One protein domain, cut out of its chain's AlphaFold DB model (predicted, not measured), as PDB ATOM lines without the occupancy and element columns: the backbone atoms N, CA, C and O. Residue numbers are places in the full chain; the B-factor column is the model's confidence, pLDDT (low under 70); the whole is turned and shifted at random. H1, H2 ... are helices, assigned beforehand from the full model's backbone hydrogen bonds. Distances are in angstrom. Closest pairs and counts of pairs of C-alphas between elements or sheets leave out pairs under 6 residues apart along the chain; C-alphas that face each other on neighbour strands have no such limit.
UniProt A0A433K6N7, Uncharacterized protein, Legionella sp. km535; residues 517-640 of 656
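This is residues 517 to 640 of the 656 residues of an uncharacterized protein of Legionella sp. km535 (UniProt A0A433K6N7). Three helices, H1, H2 and H5, run along the length of an elongated body: the longest, H5, lies side by side with a staggered helical hairpin of H1 and H2. The short H3 crosses near the first residues of H1 and H5, and the short H6 sits near the other end, while H4 touches no helix. Before H1 comes a long stretch with no named element, residues 517 to 549. The printed part has 124 residues with six named helices, H1 to H6 in chain order, and no named strand; the class is all helix, with 64 residues in named elements. It is compact, with a radius of gyration of the C-alphas of 15.3 A, and spans 49 by 29 by 24 A.

H1, residues 550 to 565, and H2, residues 571 to 582, form a helical hairpin, opposite ways at a shallow tilt of 27 degrees. H1 touches H2 with residues 561 to 565 alone; the closest C-alphas, of Ile 565 and Leu 574, are 6.6 A apart. H5, residues 606 to 625, touches H1 at a shallow tilt of 15 degrees, the same way, closest at the C-alphas of Leu 558 and Leu 611, 6.8 A. With residues 615 to 623 alone H5 touches residues 571 to 574 of H2, opposite ways at 15 degrees, a shallow tilt; the C-alphas of Ile 571 and Ser 619 are closest, 6.5 A. H3, residues 585 to 591, touches residues 554 to 557 of H1 at a steep tilt of 68 degrees, only just short of perpendicular; the closest C-alphas, of Lys 554 and Ile 590, are 6.1 A apart. H3 touches residues 607 to 608 of H5 about perpendicular, at 76 degrees, with the C-alphas of Ile 590 and Ala 607 closest, 5.7 A. Helix packing is part aligned and part crossed: 3 of 5 touching pairs with a tilt are shallow. H6, residues 630 to 633, only just touches H2, with 3 pairs of C-alphas within 8 A, the closest those of Ile 571 and Asp 631, 6.2 A. H4, residues 596 to 600, is apart from H3 and H5. In H1, H2, H3, H4 and H5 every O i to N i+4 pair is within hydrogen-bond range; H6 is too short for one.

H1 measures 22.7 A from C-alpha 550 at (-25.543, 66.832, 111.903) to C-alpha 565; H2 measures 16.2 A, H3 10.0 A, H4 6.0 A and H5 28.5 A. H6 measures 5.9 A and ends with C-alpha 633 at (-30.346, 28.979, 109.896).

The two C-alphas farthest apart, those of Met 536 and Asp 628, are 49.1 A apart. The printed part has no cut, and the five links between helices are tight. The mean pLDDT of the printed part is 77.7; residues 527 to 542, 593 to 604 and 640 are under 70.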
ATOM      1  N   LEU A 517     -44.352  44.673 109.538       76.88
ATOM      2  CA  LEU A 517     -44.452  43.298 110.052       76.88
ATOM      3  C   LEU A 517     -44.113  43.211 111.545       76.88
ATOM      4  O   LEU A 517     -44.658  42.381 112.270       76.88
ATOM      5  N   PHE A 518     -43.237  44.095 112.013       84.44
ATOM      6  CA  PHE A 518     -42.904  44.303 113.418       84.44
ATOM      7  C   PHE A 518     -42.376  45.729 113.611       84.44
ATOM      8  O   PHE A 518     -42.223  46.490 112.660       84.44
ATOM      9  N   THR A 519     -42.106  46.109 114.857       88.38
ATOM     10  CA  THR A 519     -41.458  47.385 115.193       88.38
ATOM     11  C   THR A 519     -40.104  47.107 115.828       88.38
ATOM     12  O   THR A 519     -40.012  46.152 116.592       88.38
ATOM     13  N   VAL A 520     -39.076  47.909 115.570       88.00
ATOM     14  CA  VAL A 520     -37.771  47.851 116.265       88.00
ATOM     15  C   VAL A 520     -37.473  49.162 116.980       88.00
ATOM     16  O   VAL A 520     -38.059  50.203 116.681       88.00
ATOM     17  N   HIS A 521     -36.585  49.117 117.962       90.19
ATOM     18  CA  HIS A 521     -36.217  50.268 118.756       90.19
ATOM     19  C   HIS A 521     -34.989  50.971 118.174       90.19
ATOM     20  O   HIS A 521     -33.926  50.382 117.998       90.19
ATOM     21  N   MET A 522     -35.143  52.264 117.882       86.81
ATOM     22  CA  MET A 522     -34.040  53.124 117.454       86.81
ATOM     23  C   MET A 522     -33.458  53.856 118.666       86.81
ATOM     24  O   MET A 522     -33.927  54.936 119.044       86.81
ATOM     25  N   ASP A 523     -32.401  53.283 119.236       80.00
ATOM     26  CA  ASP A 523     -31.630  53.827 120.364       80.00
ATOM     27  C   ASP A 523     -30.693  54.985 119.982       80.00
ATOM     28  O   ASP A 523     -29.535  55.045 120.397       80.00
ATOM     29  N   TYR A 524     -31.190  55.936 119.186       83.81
ATOM     30  CA  TYR A 524     -30.466  57.162 118.858       83.81
ATOM     31  C   TYR A 524     -31.012  58.341 119.679       83.81
ATOM     32  O   TYR A 524     -32.119  58.835 119.404       83.81
ATOM     33  N   PRO A 525     -30.275  58.805 120.710       72.62
ATOM     34  CA  PRO A 525     -30.800  59.766 121.679       72.62
ATOM     35  C   PRO A 525     -30.766  61.219 121.180       72.62
ATOM     36  O   PRO A 525     -31.308  62.094 121.846       72.62
ATOM     37  N   TYR A 526     -30.160  61.487 120.020       79.19
ATOM     38  CA  TYR A 526     -29.926  62.842 119.510       79.19
ATOM     39  C   TYR A 526     -30.929  63.232 118.406       79.19
ATOM     40  O   TYR A 526     -31.507  62.361 117.750       79.19
ATOM     41  N   GLY A 527     -31.168  64.538 118.227       68.00
ATOM     42  CA  GLY A 527     -32.013  65.095 117.157       68.00
ATOM     43  C   GLY A 527     -33.536  64.982 117.349       68.00
ATOM     44  O   GLY A 527     -34.254  65.120 116.370       68.00
ATOM     45  N   LYS A 528     -34.051  64.688 118.561       55.34
ATOM     46  CA  LYS A 528     -35.509  64.544 118.806       55.34
ATOM     47  C   LYS A 528     -36.278  65.868 118.750       55.34
ATOM     48  O   LYS A 528     -37.298  65.897 118.080       55.34
ATOM     49  N   HIS A 529     -35.830  66.914 119.458       48.59
ATOM     50  CA  HIS A 529     -36.599  68.162 119.654       48.59
ATOM     51  C   HIS A 529     -35.737  69.422 119.931       48.59
ATOM     52  O   HIS A 529     -36.263  70.423 120.399       48.59
ATOM     53  N   GLU A 530     -34.428  69.399 119.659       46.84
ATOM     54  CA  GLU A 530     -33.468  70.484 119.965       46.84
ATOM     55  C   GLU A 530     -32.318  70.478 118.935       46.84
ATOM     56  O   GLU A 530     -32.138  69.451 118.263       46.84
ATOM     57  N   PRO A 531     -31.524  71.566 118.786       46.69
ATOM     58  CA  PRO A 531     -30.326  71.527 117.953       46.69
ATOM     59  C   PRO A 531     -29.401  70.396 118.426       46.69
ATOM     60  O   PRO A 531     -29.155  70.221 119.619       46.69
ATOM     61  N   GLY A 532     -28.942  69.582 117.471       53.50
ATOM     62  CA  GLY A 532     -28.030  68.465 117.715       53.50
ATOM     63  C   GLY A 532     -26.716  68.889 118.381       53.50
ATOM     64  O   GLY A 532     -26.438  70.072 118.564       53.50
ATOM     65  N   ARG A 533     -25.870  67.919 118.744       57.69
ATOM     66  CA  ARG A 533     -24.552  68.232 119.322       57.69
ATOM     67  C   ARG A 533     -23.697  68.990 118.296       57.69
ATOM     68  O   ARG A 533     -23.738  68.665 117.114       57.69
ATOM     69  N   SER A 534     -22.867  69.931 118.751       44.81
ATOM     70  CA  SER A 534     -21.839  70.549 117.902       44.81
ATOM     71  C   SER A 534     -20.884  69.479 117.353       44.81
ATOM     72  O   SER A 534     -20.422  68.602 118.089       44.81
ATOM     73  N   HIS A 535     -20.614  69.537 116.050       48.28
ATOM     74  CA  HIS A 535     -19.744  68.613 115.321       48.28
ATOM     75  C   HIS A 535     -18.577  69.401 114.704       48.28
ATOM     76  O   HIS A 535     -18.802  70.503 114.216       48.28
ATOM     77  N   MET A 536     -17.357  68.842 114.677       34.66
ATOM     78  CA  MET A 536     -16.184  69.524 114.082       34.66
ATOM     79  C   MET A 536     -16.293  69.722 112.561       34.66
ATOM     80  O   MET A 536     -15.688  70.635 112.015       34.66
ATOM     81  N   GLN A 537     -17.066  68.879 111.871       43.16
ATOM     82  CA  GLN A 537     -17.426  69.048 110.464       43.16
ATOM     83  C   GLN A 537     -18.896  68.643 110.280       43.16
ATOM     84  O   GLN A 537     -19.257  67.507 110.620       43.16
ATOM     85  N   PRO A 538     -19.772  69.526 109.764       50.50
ATOM     86  CA  PRO A 538     -21.083  69.102 109.302       50.50
ATOM     87  C   PRO A 538     -20.883  68.171 108.101       50.50
ATOM     88  O   PRO A 538     -20.190  68.506 107.145       50.50
ATOM     89  N   VAL A 539     -21.460  66.971 108.167       51.22
ATOM     90  CA  VAL A 539     -21.434  66.034 107.037       51.22
ATOM     91  C   VAL A 539     -22.371  66.592 105.972       51.22
ATOM     92  O   VAL A 539     -23.565  66.725 106.242       51.22
ATOM     93  N   SER A 540     -21.842  66.956 104.801       52.44
ATOM     94  CA  SER A 540     -22.664  67.354 103.661       52.44
ATOM     95  C   SER A 540     -23.263  66.110 103.002       52.44
ATOM     96  O   SER A 540     -22.585  65.107 102.779       52.44
ATOM     97  N   TYR A 541     -24.562  66.165 102.732       67.75
ATOM     98  CA  TYR A 541     -25.327  65.111 102.080       67.75
ATOM     99  C   TYR A 541     -26.143  65.760 100.964       67.75
ATOM    100  O   TYR A 541     -26.906  66.682 101.230       67.75
ATOM    101  N   ASP A 542     -25.961  65.300  99.727       61.47
ATOM    102  CA  ASP A 542     -26.573  65.882  98.519       61.47
ATOM    103  C   ASP A 542     -27.787  65.063  98.031       61.47
ATOM    104  O   ASP A 542     -28.062  64.951  96.840       61.47
ATOM    105  N   GLY A 543     -28.483  64.399  98.961       72.81
ATOM    106  CA  GLY A 543     -29.663  63.577  98.673       72.81
ATOM    107  C   GLY A 543     -30.972  64.184  99.182       72.81
ATOM    108  O   GLY A 543     -31.043  65.353  99.553       72.81
ATOM    109  N   GLU A 544     -32.025  63.366  99.253       77.31
ATOM    110  CA  GLU A 544     -33.404  63.778  99.611       77.31
ATOM    111  C   GLU A 544     -33.556  64.377 101.024       77.31
ATOM    112  O   GLU A 544     -34.579  64.971 101.341       77.31
ATOM    113  N   LEU A 545     -32.538  64.227 101.870       81.00
ATOM    114  CA  LEU A 545     -32.453  64.721 103.249       81.00
ATOM    115  C   LEU A 545     -31.432  65.866 103.392       81.00
ATOM    116  O   LEU A 545     -30.997  66.157 104.501       81.00
ATOM    117  N   SER A 546     -31.018  66.496 102.286       76.75
ATOM    118  CA  SER A 546     -30.017  67.580 102.264       76.75
ATOM    119  C   SER A 546     -30.424  68.828 103.058       76.75
ATOM    120  O   SER A 546     -29.565  69.618 103.443       76.75
ATOM    121  N   GLU A 547     -31.717  68.983 103.362       75.31
ATOM    122  CA  GLU A 547     -32.240  70.030 104.251       75.31
ATOM    123  C   GLU A 547     -31.853  69.830 105.731       75.31
ATOM    124  O   GLU A 547     -31.868  70.784 106.510       75.31
ATOM    125  N   TYR A 548     -31.467  68.610 106.126       78.81
ATOM    126  CA  TYR A 548     -31.031  68.284 107.483       78.81
ATOM    127  C   TYR A 548     -29.505  68.224 107.581       78.81
ATOM    128  O   TYR A 548     -28.808  67.795 106.663       78.81
ATOM    129  N   THR A 549     -28.961  68.567 108.751       75.94
ATOM    130  CA  THR A 549     -27.520  68.460 109.037       75.94
ATOM    131  C   THR A 549     -27.254  67.800 110.395       75.94
ATOM    132  O   THR A 549     -28.143  67.670 111.243       75.94
ATOM    133  N   GLY A 550     -26.019  67.329 110.604       77.62
ATOM    134  CA  GLY A 550     -25.543  66.832 111.903       77.62
ATOM    135  C   GLY A 550     -26.336  65.646 112.473       77.62
ATOM    136  O   GLY A 550     -26.652  64.688 111.765       77.62
ATOM    137  N   ASP A 551     -26.637  65.692 113.774       80.81
ATOM    138  CA  ASP A 551     -27.403  64.650 114.474       80.81
ATOM    139  C   ASP A 551     -28.855  64.521 113.971       80.81
ATOM    140  O   ASP A 551     -29.415  63.427 114.055       80.81
ATOM    141  N   VAL A 552     -29.459  65.595 113.443       81.06
ATOM    142  CA  VAL A 552     -30.819  65.553 112.872       81.06
ATOM    143  C   VAL A 552     -30.811  64.762 111.564       81.06
ATOM    144  O   VAL A 552     -31.593  63.829 111.419       81.06
ATOM    145  N   LEU A 553     -29.844  65.014 110.674       84.19
ATOM    146  CA  LEU A 553     -29.661  64.228 109.445       84.19
ATOM    147  C   LEU A 553     -29.473  62.733 109.742       84.19
ATOM    148  O   LEU A 553     -30.129  61.882 109.146       84.19
ATOM    149  N   LYS A 554     -28.604  62.399 110.703       87.00
ATOM    150  CA  LYS A 554     -28.372  61.001 111.104       87.00
ATOM    151  C   LYS A 554     -29.628  60.343 111.655       87.00
ATOM    152  O   LYS A 554     -29.859  59.164 111.402       87.00
ATOM    153  N   ARG A 555     -30.436  61.090 112.404       89.19
ATOM    154  CA  ARG A 555     -31.705  60.601 112.932       89.19
ATOM    155  C   ARG A 555     -32.695  60.282 111.814       89.19
ATOM    156  O   ARG A 555     -33.247  59.187 111.827       89.19
ATOM    157  N   GLU A 556     -32.880  61.185 110.858       89.62
ATOM    158  CA  GLU A 556     -33.799  60.967 109.734       89.62
ATOM    159  C   GLU A 556     -33.354  59.791 108.857       89.62
ATOM    160  O   GLU A 556     -34.163  58.937 108.487       89.62
ATOM    161  N   ILE A 557     -32.045  59.646 108.630       91.56
ATOM    162  CA  ILE A 557     -31.484  58.466 107.961       91.56
ATOM    163  C   ILE A 557     -31.800  57.177 108.739       91.56
ATOM    164  O   ILE A 557     -32.218  56.182 108.143       91.56
ATOM    165  N   LEU A 558     -31.628  57.171 110.065       91.69
ATOM    166  CA  LEU A 558     -31.938  55.997 110.888       91.69
ATOM    167  C   LEU A 558     -33.433  55.671 110.899       91.69
ATOM    168  O   LEU A 558     -33.779  54.492 110.912       91.69
ATOM    169  N   LEU A 559     -34.315  56.672 110.850       91.56
ATOM    170  CA  LEU A 559     -35.758  56.462 110.708       91.56
ATOM    171  C   LEU A 559     -36.098  55.831 109.348       91.56
ATOM    172  O   LEU A 559     -36.842  54.851 109.307       91.56
ATOM    173  N   LYS A 560     -35.470  56.295 108.259       93.19
ATOM    174  CA  LYS A 560     -35.595  55.687 106.922       93.19
ATOM    175  C   LYS A 560     -35.121  54.229 106.916       93.19
ATOM    176  O   LYS A 560     -35.792  53.359 106.361       93.19
ATOM    177  N   PHE A 561     -33.989  53.929 107.553       94.88
ATOM    178  CA  PHE A 561     -33.490  52.554 107.679       94.88
ATOM    179  C   PHE A 561     -34.385  51.686 108.562       94.88
ATOM    180  O   PHE A 561     -34.664  50.544 108.205       94.88
ATOM    181  N   LYS A 562     -34.889  52.230 109.671       93.81
ATOM    182  CA  LYS A 562     -35.843  51.553 110.549       93.81
ATOM    183  C   LYS A 562     -37.079  51.101 109.779       93.81
ATOM    184  O   LYS A 562     -37.459  49.940 109.885       93.81
ATOM    185  N   ASP A 563     -37.683  51.985 108.991       91.62
ATOM    186  CA  ASP A 563     -38.894  51.652 108.239       91.62
ATOM    187  C   ASP A 563     -38.658  50.554 107.195       91.62
ATOM    188  O   ASP A 563     -39.546  49.729 106.978       91.62
ATOM    189  N   ARG A 564     -37.466  50.505 106.587       93.69
ATOM    190  CA  ARG A 564     -37.057  49.433 105.663       93.69
ATOM    191  C   ARG A 564     -36.862  48.101 106.398       93.69
ATOM    192  O   ARG A 564     -37.394  47.081 105.973       93.69
ATOM    193  N   ILE A 565     -36.185  48.123 107.548       94.31
ATOM    194  CA  ILE A 565     -35.951  46.943 108.397       94.31
ATOM    195  C   ILE A 565     -37.273  46.351 108.921       94.31
ATOM    196  O   ILE A 565     -37.438  45.134 108.956       94.31
ATOM    197  N   GLU A 566     -38.242  47.194 109.296       92.38
ATOM    198  CA  GLU A 566     -39.565  46.779 109.801       92.38
ATOM    199  C   GLU A 566     -40.456  46.085 108.753       92.38
ATOM    200  O   GLU A 566     -41.494  45.513 109.101       92.38
ATOM    201  N   GLN A 567     -40.061  46.128 107.477       91.75
ATOM    202  CA  GLN A 567     -40.761  45.487 106.359       91.75
ATOM    203  C   GLN A 567     -40.163  44.125 105.975       91.75
ATOM    204  O   GLN A 567     -40.753  43.408 105.167       91.75
ATOM    205  N   CYS A 568     -39.015  43.737 106.535       91.56
ATOM    206  CA  CYS A 568     -38.391  42.454 106.222       91.56
ATOM    207  C   CYS A 568     -39.213  41.291 106.799       91.56
ATOM    208  O   CYS A 568     -39.505  41.265 107.990       91.56
ATOM    209  N   ALA A 569     -39.555  40.294 105.979       88.00
ATOM    210  CA  ALA A 569     -40.338  39.134 106.421       88.00
ATOM    211  C   ALA A 569     -39.479  37.924 106.822       88.00
ATOM    212  O   ALA A 569     -39.983  36.971 107.418       88.00
ATOM    213  N   SER A 570     -38.193  37.940 106.472       90.44
ATOM    214  CA  SER A 570     -37.284  36.805 106.612       90.44
ATOM    215  C   SER A 570     -35.842  37.268 106.852       90.44
ATOM    216  O   SER A 570     -35.513  38.436 106.628       90.44
ATOM    217  N   ILE A 571     -34.969  36.368 107.316       90.38
ATOM    218  CA  ILE A 571     -33.540  36.663 107.513       90.38
ATOM    219  C   ILE A 571     -32.864  36.900 106.162       90.38
ATOM    220  O   ILE A 571     -32.009  37.777 106.048       90.38
ATOM    221  N   THR A 572     -33.292  36.193 105.115       90.56
ATOM    222  CA  THR A 572     -32.855  36.461 103.741       90.56
ATOM    223  C   THR A 572     -33.232  37.876 103.283       90.56
ATOM    224  O   THR A 572     -32.390  38.570 102.708       90.56
ATOM    225  N   ASP A 573     -34.453  38.342 103.568       91.62
ATOM    226  CA  ASP A 573     -34.869  39.713 103.237       91.62
ATOM    227  C   ASP A 573     -34.077  40.751 104.034       91.62
ATOM    228  O   ASP A 573     -33.606  41.728 103.458       91.62
ATOM    229  N   LEU A 574     -33.866  40.504 105.329       91.56
ATOM    230  CA  LEU A 574     -33.071  41.371 106.195       91.56
ATOM    231  C   LEU A 574     -31.606  41.450 105.733       91.56
ATOM    232  O   LEU A 574     -31.021  42.525 105.719       91.56
ATOM    233  N   ASN A 575     -31.017  40.341 105.282       90.81
ATOM    234  CA  ASN A 575     -29.662  40.314 104.728       90.81
ATOM    235  C   ASN A 575     -29.538  41.071 103.400       90.81
ATOM    236  O   ASN A 575     -28.512  41.710 103.151       90.81
ATOM    237  N   ARG A 576     -30.555  41.008 102.533       91.81
ATOM    238  CA  ARG A 576     -30.609  41.850 101.329       91.81
ATOM    239  C   ARG A 576     -30.679  43.324 101.725       91.81
ATOM    240  O   ARG A 576     -29.895  44.119 101.223       91.81
ATOM    241  N   GLU A 577     -31.518  43.644 102.703       94.06
ATOM    242  CA  GLU A 577     -31.686  45.007 103.194       94.06
ATOM    243  C   GLU A 577     -30.400  45.581 103.801       94.06
ATOM    244  O   GLU A 577     -30.024  46.713 103.515       94.06
ATOM    245  N   ILE A 578     -29.664  44.780 104.577       89.75
ATOM    246  CA  ILE A 578     -28.354  45.151 105.126       89.75
ATOM    247  C   ILE A 578     -27.368  45.493 104.000       89.75
ATOM    248  O   ILE A 578     -26.683  46.510 104.085       89.75
ATOM    249  N   LYS A 579     -27.316  44.696 102.922       90.50
ATOM    250  CA  LYS A 579     -26.457  44.976 101.754       90.50
ATOM    251  C   LYS A 579     -26.858  46.270 101.039       90.50
ATOM    252  O   LYS A 579     -25.992  47.065 100.669       90.50
ATOM    253  N   ASP A 580     -28.157  46.500 100.881       89.94
ATOM    254  CA  ASP A 580     -28.683  47.705 100.236       89.94
ATOM    255  C   ASP A 580     -28.420  48.953 101.094       89.94
ATOM    256  O   ASP A 580     -28.070  50.011 100.577       89.94
ATOM    257  N   ILE A 581     -28.510  48.838 102.421       91.44
ATOM    258  CA  ILE A 581     -28.084  49.889 103.350       91.44
ATOM    259  C   ILE A 581     -26.578  50.131 103.210       91.44
ATOM    260  O   ILE A 581     -26.182  51.265 102.968       91.44
ATOM    261  N   MET A 582     -25.736  49.094 103.276       85.81
ATOM    262  CA  MET A 582     -24.269  49.220 103.200       85.81
ATOM    263  C   MET A 582     -23.761  49.882 101.910       85.81
ATOM    264  O   MET A 582     -22.686  50.480 101.915       85.81
ATOM    265  N   SER A 583     -24.520  49.783 100.818       87.06
ATOM    266  CA  SER A 583     -24.196  50.399  99.524       87.06
ATOM    267  C   SER A 583     -24.744  51.825  99.345       87.06
ATOM    268  O   SER A 583     -24.415  52.479  98.356       87.06
ATOM    269  N   SER A 584     -25.541  52.332 100.292       86.88
ATOM    270  CA  SER A 584     -26.158  53.663 100.218       86.88
ATOM    271  C   SER A 584     -25.213  54.800 100.631       86.88
ATOM    272  O   SER A 584     -24.303  54.623 101.447       86.88
ATOM    273  N   GLN A 585     -25.457  56.005 100.108       83.88
ATOM    274  CA  GLN A 585     -24.742  57.215 100.537       83.88
ATOM    275  C   GLN A 585     -25.098  57.583 101.983       83.88
ATOM    276  O   GLN A 585     -24.241  58.005 102.757       83.88
ATOM    277  N   GLU A 586     -26.346  57.344 102.384       88.88
ATOM    278  CA  GLU A 586     -26.837  57.520 103.745       88.88
ATOM    279  C   GLU A 586     -26.043  56.684 104.761       88.88
ATOM    280  O   GLU A 586     -25.749  57.144 105.864       88.88
ATOM    281  N   PHE A 587     -25.618  55.476 104.388       87.38
ATOM    282  CA  PHE A 587     -24.782  54.646 105.253       87.38
ATOM    283  C   PHE A 587     -23.389  55.241 105.475       87.38
ATOM    284  O   PHE A 587     -22.870  55.167 106.590       87.38
ATOM    285  N   GLN A 588     -22.815  55.920 104.475       83.38
ATOM    286  CA  GLN A 588     -21.558  56.658 104.656       83.38
ATOM    287  C   GLN A 588     -21.725  57.797 105.669       83.38
ATOM    288  O   GLN A 588     -20.860  57.991 106.523       83.38
ATOM    289  N   VAL A 589     -22.867  58.491 105.664       82.75
ATOM    290  CA  VAL A 589     -23.189  59.524 106.665       82.75
ATOM    291  C   VAL A 589     -23.265  58.929 108.076       82.75
ATOM    292  O   VAL A 589     -22.712  59.500 109.019       82.75
ATOM    293  N   ILE A 590     -23.894  57.759 108.238       84.00
ATOM    294  CA  ILE A 590     -23.986  57.048 109.527       84.00
ATOM    295  C   ILE A 590     -22.609  56.573 110.010       84.00
ATOM    296  O   ILE A 590     -22.301  56.704 111.201       84.00
ATOM    297  N   LYS A 591     -21.761  56.091 109.095       81.06
ATOM    298  CA  LYS A 591     -20.399  55.630 109.391       81.06
ATOM    299  C   LYS A 591     -19.438  56.782 109.704       81.06
ATOM    300  O   LYS A 591     -18.522  56.597 110.499       81.06
ATOM    301  N   THR A 592     -19.671  57.972 109.148       75.44
ATOM    302  CA  THR A 592     -18.775  59.127 109.305       75.44
ATOM    303  C   THR A 592     -18.696  59.568 110.777       75.44
ATOM    304  O   THR A 592     -19.701  60.032 111.352       75.44
ATOM    305  N   PRO A 593     -17.519  59.447 111.422       63.62
ATOM    306  CA  PRO A 593     -17.329  59.891 112.792       63.62
ATOM    307  C   PRO A 593     -17.312  61.422 112.842       63.62
ATOM    308  O   PRO A 593     -16.572  62.071 112.119       63.62
ATOM    309  N   GLN A 594     -18.126  62.013 113.716       57.69
ATOM    310  CA  GLN A 594     -18.242  63.476 113.866       57.69
ATOM    311  C   GLN A 594     -17.567  64.001 115.152       57.69
ATOM    312  O   GLN A 594     -17.767  65.150 115.544       57.69
ATOM    313  N   ARG A 595     -16.796  63.149 115.848       53.69
ATOM    314  CA  ARG A 595     -16.044  63.470 117.074       53.69
ATOM    315  C   ARG A 595     -14.556  63.235 116.852       53.69
ATOM    316  O   ARG A 595     -14.198  62.170 116.358       53.69
ATOM    317  N   MET A 596     -13.710  64.134 117.361       39.16
ATOM    318  CA  MET A 596     -12.249  63.965 117.357       39.16
ATOM    319  C   MET A 596     -11.835  62.640 118.024       39.16
ATOM    320  O   MET A 596     -11.079  61.870 117.451       39.16
ATOM    321  N   ALA A 597     -12.447  62.289 119.165       36.31
ATOM    322  CA  ALA A 597     -12.200  61.018 119.853       36.31
ATOM    323  C   ALA A 597     -12.579  59.778 119.021       36.31
ATOM    324  O   ALA A 597     -11.909  58.759 119.118       36.31
ATOM    325  N   SER A 598     -13.629  59.842 118.196       44.69
ATOM    326  CA  SER A 598     -14.027  58.705 117.352       44.69
ATOM    327  C   SER A 598     -13.127  58.553 116.125       44.69
ATOM    328  O   SER A 598     -12.856  57.426 115.727       44.69
ATOM    329  N   ILE A 599     -12.628  59.669 115.583       39.22
ATOM    330  CA  ILE A 599     -11.650  59.702 114.484       39.22
ATOM    331  C   ILE A 599     -10.277  59.207 114.971       39.22
ATOM    332  O   ILE A 599      -9.656  58.381 114.315       39.22
ATOM    333  N   ILE A 600      -9.833  59.647 116.152       32.53
ATOM    334  CA  ILE A 600      -8.524  59.295 116.731       32.53
ATOM    335  C   ILE A 600      -8.472  57.841 117.228       32.53
ATOM    336  O   ILE A 600      -7.415  57.218 117.198       32.53
ATOM    337  N   LEU A 601      -9.597  57.290 117.697       36.22
ATOM    338  CA  LEU A 601      -9.648  55.961 118.324       36.22
ATOM    339  C   LEU A 601     -10.259  54.870 117.427       36.22
ATOM    340  O   LEU A 601     -10.431  53.747 117.898       36.22
ATOM    341  N   GLY A 602     -10.623  55.182 116.175       41.88
ATOM    342  CA  GLY A 602     -11.298  54.237 115.271       41.88
ATOM    343  C   GLY A 602     -12.628  53.712 115.831       41.88
ATOM    344  O   GLY A 602     -12.989  52.558 115.618       41.88
ATOM    345  N   LEU A 603     -13.334  54.525 116.627       48.50
ATOM    346  CA  LEU A 603     -14.549  54.096 117.322       48.50
ATOM    347  C   LEU A 603     -15.773  54.196 116.414       48.50
ATOM    348  O   LEU A 603     -16.031  55.220 115.777       48.50
ATOM    349  N   LYS A 604     -16.592  53.149 116.482       68.25
ATOM    350  CA  LYS A 604     -17.921  53.061 115.880       68.25
ATOM    351  C   LYS A 604     -18.820  54.217 116.338       68.25
ATOM    352  O   LYS A 604     -18.801  54.611 117.504       68.25
ATOM    353  N   THR A 605     -19.603  54.793 115.426       78.25
ATOM    354  CA  THR A 605     -20.475  55.932 115.760       78.25
ATOM    355  C   THR A 605     -21.711  55.467 116.538       78.25
ATOM    356  O   THR A 605     -22.226  54.379 116.300       78.25
ATOM    357  N   SER A 606     -22.269  56.313 117.412       81.06
ATOM    358  CA  SER A 606     -23.526  55.995 118.121       81.06
ATOM    359  C   SER A 606     -24.716  55.776 117.175       81.06
ATOM    360  O   SER A 606     -25.702  55.146 117.541       81.06
ATOM    361  N   ALA A 607     -24.641  56.313 115.953       84.06
ATOM    362  CA  ALA A 607     -25.637  56.077 114.913       84.06
ATOM    363  C   ALA A 607     -25.485  54.668 114.318       84.06
ATOM    364  O   ALA A 607     -26.473  53.968 114.124       84.06
ATOM    365  N   MET A 608     -24.241  54.227 114.112       88.69
ATOM    366  CA  MET A 608     -23.919  52.874 113.668       88.69
ATOM    367  C   MET A 608     -24.290  51.821 114.726       88.69
ATOM    368  O   MET A 608     -24.826  50.773 114.382       88.69
ATOM    369  N   GLU A 609     -24.085  52.115 116.015       85.00
ATOM    370  CA  GLU A 609     -24.548  51.262 117.123       85.00
ATOM    371  C   GLU A 609     -26.080  51.134 117.151       85.00
ATOM    372  O   GLU A 609     -26.611  50.037 117.315       85.00
ATOM    373  N   SER A 610     -26.802  52.241 116.943       88.12
ATOM    374  CA  SER A 610     -28.268  52.229 116.878       88.12
ATOM    375  C   SER A 610     -28.786  51.416 115.685       88.12
ATOM    376  O   SER A 610     -29.739  50.654 115.841       88.12
ATOM    377  N   LEU A 611     -28.138  51.515 114.517       91.56
ATOM    378  CA  LEU A 611     -28.469  50.703 113.340       91.56
ATOM    379  C   LEU A 611     -28.263  49.203 113.594       91.56
ATOM    380  O   LEU A 611     -29.119  48.389 113.249       91.56
ATOM    381  N   GLU A 612     -27.161  48.829 114.239       90.12
ATOM    382  CA  GLU A 612     -26.888  47.435 114.589       90.12
ATOM    383  C   GLU A 612     -27.850  46.867 115.613       90.12
ATOM    384  O   GLU A 612     -28.259  45.710 115.499       90.12
ATOM    385  N   HIS A 613     -28.243  47.680 116.591       89.50
ATOM    386  CA  HIS A 613     -29.258  47.282 117.546       89.50
ATOM    387  C   HIS A 613     -30.600  47.008 116.848       89.50
ATOM    388  O   HIS A 613     -31.180  45.944 117.060       89.50
ATOM    389  N   MET A 614     -31.034  47.887 115.933       93.62
ATOM    390  CA  MET A 614     -32.260  47.682 115.147       93.62
ATOM    391  C   MET A 614     -32.224  46.386 114.329       93.62
ATOM    392  O   MET A 614     -33.199  45.637 114.318       93.62
ATOM    393  N   VAL A 615     -31.100  46.091 113.671       92.69
ATOM    394  CA  VAL A 615     -30.922  44.867 112.874       92.69
ATOM    395  C   VAL A 615     -30.905  43.611 113.754       92.69
ATOM    396  O   VAL A 615     -31.547  42.608 113.430       92.69
ATOM    397  N   SER A 616     -30.225  43.665 114.900       90.19
ATOM    398  CA  SER A 616     -30.193  42.566 115.872       90.19
ATOM    399  C   SER A 616     -31.589  42.274 116.438       90.19
ATOM    400  O   SER A 616     -32.038  41.120 116.466       90.19
ATOM    401  N   GLU A 617     -32.332  43.317 116.806       90.88
ATOM    402  CA  GLU A 617     -33.701  43.191 117.297       90.88
ATOM    403  C   GLU A 617     -34.649  42.650 116.216       90.88
ATOM    404  O   GLU A 617     -35.450  41.755 116.500       90.88
ATOM    405  N   ALA A 618     -34.525  43.129 114.972       91.50
ATOM    406  CA  ALA A 618     -35.288  42.631 113.828       91.50
ATOM    407  C   ALA A 618     -35.070  41.130 113.613       91.50
ATOM    408  O   ALA A 618     -36.037  40.372 113.543       91.50
ATOM    409  N   SER A 619     -33.810  40.681 113.596       91.75
ATOM    410  CA  SER A 619     -33.482  39.260 113.424       91.75
ATOM    411  C   SER A 619     -34.116  38.393 114.519       91.75
ATOM    412  O   SER A 619     -34.738  37.369 114.236       91.75
ATOM    413  N   THR A 620     -34.074  38.864 115.770       89.44
ATOM    414  CA  THR A 620     -34.692  38.181 116.913       89.44
ATOM    415  C   THR A 620     -36.211  38.082 116.756       89.44
ATOM    416  O   THR A 620     -36.802  37.051 117.086       89.44
ATOM    417  N   LYS A 621     -36.866  39.141 116.263       90.62
ATOM    418  CA  LYS A 621     -38.323  39.172 116.057       90.62
ATOM    419  C   LYS A 621     -38.760  38.277 114.901       90.62
ATOM    420  O   LYS A 621     -39.724  37.533 115.068       90.62
ATOM    421  N   ILE A 622     -38.019  38.272 113.794       89.81
ATOM    422  CA  ILE A 622     -38.264  37.392 112.644       89.81
ATOM    423  C   ILE A 622     -38.171  35.921 113.071       89.81
ATOM    424  O   ILE A 622     -39.133  35.175 112.888       89.81
ATOM    425  N   ILE A 623     -37.085  35.525 113.746       88.00
ATOM    426  CA  ILE A 623     -36.882  34.139 114.206       88.00
ATOM    427  C   ILE A 623     -37.995  33.707 115.169       88.00
ATOM    428  O   ILE A 623     -38.531  32.606 115.049       88.00
ATOM    429  N   LYS A 624     -38.392  34.577 116.108       87.62
ATOM    430  CA  LYS A 624     -39.482  34.282 117.053       87.62
ATOM    431  C   LYS A 624     -40.846  34.144 116.378       87.62
ATOM    432  O   LYS A 624     -41.676  33.389 116.875       87.62
ATOM    433  N   SER A 625     -41.090  34.871 115.290       84.12
ATOM    434  CA  SER A 625     -42.378  34.852 114.589       84.12
ATOM    435  C   SER A 625     -42.624  33.564 113.793       84.12
ATOM    436  O   SER A 625     -43.777  33.194 113.586       84.12
ATOM    437  N   ASN A 626     -41.561  32.857 113.385       80.69
ATOM    438  CA  ASN A 626     -41.662  31.590 112.658       80.69
ATOM    439  C   ASN A 626     -40.439  30.687 112.933       80.69
ATOM    440  O   ASN A 626     -39.539  30.612 112.094       80.69
ATOM    441  N   PRO A 627     -40.369  30.018 114.102       78.88
ATOM    442  CA  PRO A 627     -39.157  29.348 114.586       78.88
ATOM    443  C   PRO A 627     -38.700  28.165 113.721       78.88
ATOM    444  O   PRO A 627     -37.497  27.917 113.628       78.88
ATOM    445  N   ASP A 628     -39.626  27.491 113.035       80.94
ATOM    446  CA  ASP A 628     -39.345  26.318 112.196       80.94
ATOM    447  C   ASP A 628     -38.956  26.675 110.749       80.94
ATOM    448  O   ASP A 628     -38.716  25.785 109.926       80.94
ATOM    449  N   ASN A 629     -38.876  27.969 110.408       79.94
ATOM    450  CA  ASN A 629     -38.470  28.403 109.077       79.94
ATOM    451  C   ASN A 629     -36.999  28.012 108.812       79.94
ATOM    452  O   ASN A 629     -36.116  28.446 109.558       79.94
ATOM    453  N   PRO A 630     -36.690  27.237 107.751       76.69
ATOM    454  CA  PRO A 630     -35.312  26.881 107.411       76.69
ATOM    455  C   PRO A 630     -34.408  28.102 107.173       76.69
ATOM    456  O   PRO A 630     -33.200  27.991 107.379       76.69
ATOM    457  N   ASP A 631     -34.979  29.258 106.817       83.81
ATOM    458  CA  ASP A 631     -34.256  30.527 106.666       83.81
ATOM    459  C   ASP A 631     -33.664  31.062 107.985       83.81
ATOM    460  O   ASP A 631     -32.689  31.805 107.971       83.81
ATOM    461  N   ASN A 632     -34.157  30.618 109.147       81.00
ATOM    462  CA  ASN A 632     -33.597  31.005 110.450       81.00
ATOM    463  C   ASN A 632     -32.183  30.447 110.695       81.00
ATOM    464  O   ASN A 632     -31.529  30.833 111.662       81.00
ATOM    465  N   LYS A 633     -31.719  29.509 109.857       77.88
ATOM    466  CA  LYS A 633     -30.346  28.979 109.896       77.88
ATOM    467  C   LYS A 633     -29.362  29.823 109.082       77.88
ATOM    468  O   LYS A 633     -28.163  29.559 109.145       77.88
ATOM    469  N   THR A 634     -29.849  30.794 108.310       81.38
ATOM    470  CA  THR A 634     -29.024  31.726 107.541       81.38
ATOM    471  C   THR A 634     -28.285  32.665 108.500       81.38
ATOM    472  O   THR A 634     -28.898  33.273 109.374       81.38
ATOM    473  N   GLU A 635     -26.962  32.793 108.352       83.19
ATOM    474  CA  GLU A 635     -26.170  33.713 109.176       83.19
ATOM    475  C   GLU A 635     -26.488  35.175 108.815       83.19
ATOM    476  O   GLU A 635     -26.598  35.538 107.639       83.19
ATOM    477  N   LEU A 636     -26.662  36.015 109.836       87.25
ATOM    478  CA  LEU A 636     -26.929  37.439 109.662       87.25
ATOM    479  C   LEU A 636     -25.645  38.163 109.243       87.25
ATOM    480  O   LEU A 636     -24.610  38.040 109.902       87.25
ATOM    481  N   ILE A 637     -25.720  38.947 108.170       85.50
ATOM    482  CA  ILE A 637     -24.602  39.759 107.691       85.50
ATOM    483  C   ILE A 637     -24.284  40.826 108.732       85.50
ATOM    484  O   ILE A 637     -25.154  41.580 109.167       85.50
ATOM    485  N   LYS A 638     -23.011  40.904 109.113       82.75
ATOM    486  CA  LYS A 638     -22.497  41.950 109.992       82.75
ATOM    487  C   LYS A 638     -22.004  43.129 109.164       82.75
ATOM    488  O   LYS A 638     -21.442  42.953 108.083       82.75
ATOM    489  N   PHE A 639     -22.151  44.326 109.711       79.00
ATOM    490  CA  PHE A 639     -21.498  45.523 109.195       79.00
ATOM    491  C   PHE A 639     -20.001  45.484 109.575       79.00
ATOM    492  O   PHE A 639     -19.573  46.146 110.516       79.00
ATOM    493  N   GLU A 640     -19.206  44.636 108.916       67.12
ATOM    494  CA  GLU A 640     -17.748  44.569 109.122       67.12
ATOM    495  C   GLU A 640     -17.012  45.657 108.321       67.12
ATOM    496  O   GLU A 640     -17.370  45.975 107.185       67.12
TER     497      GLU A 640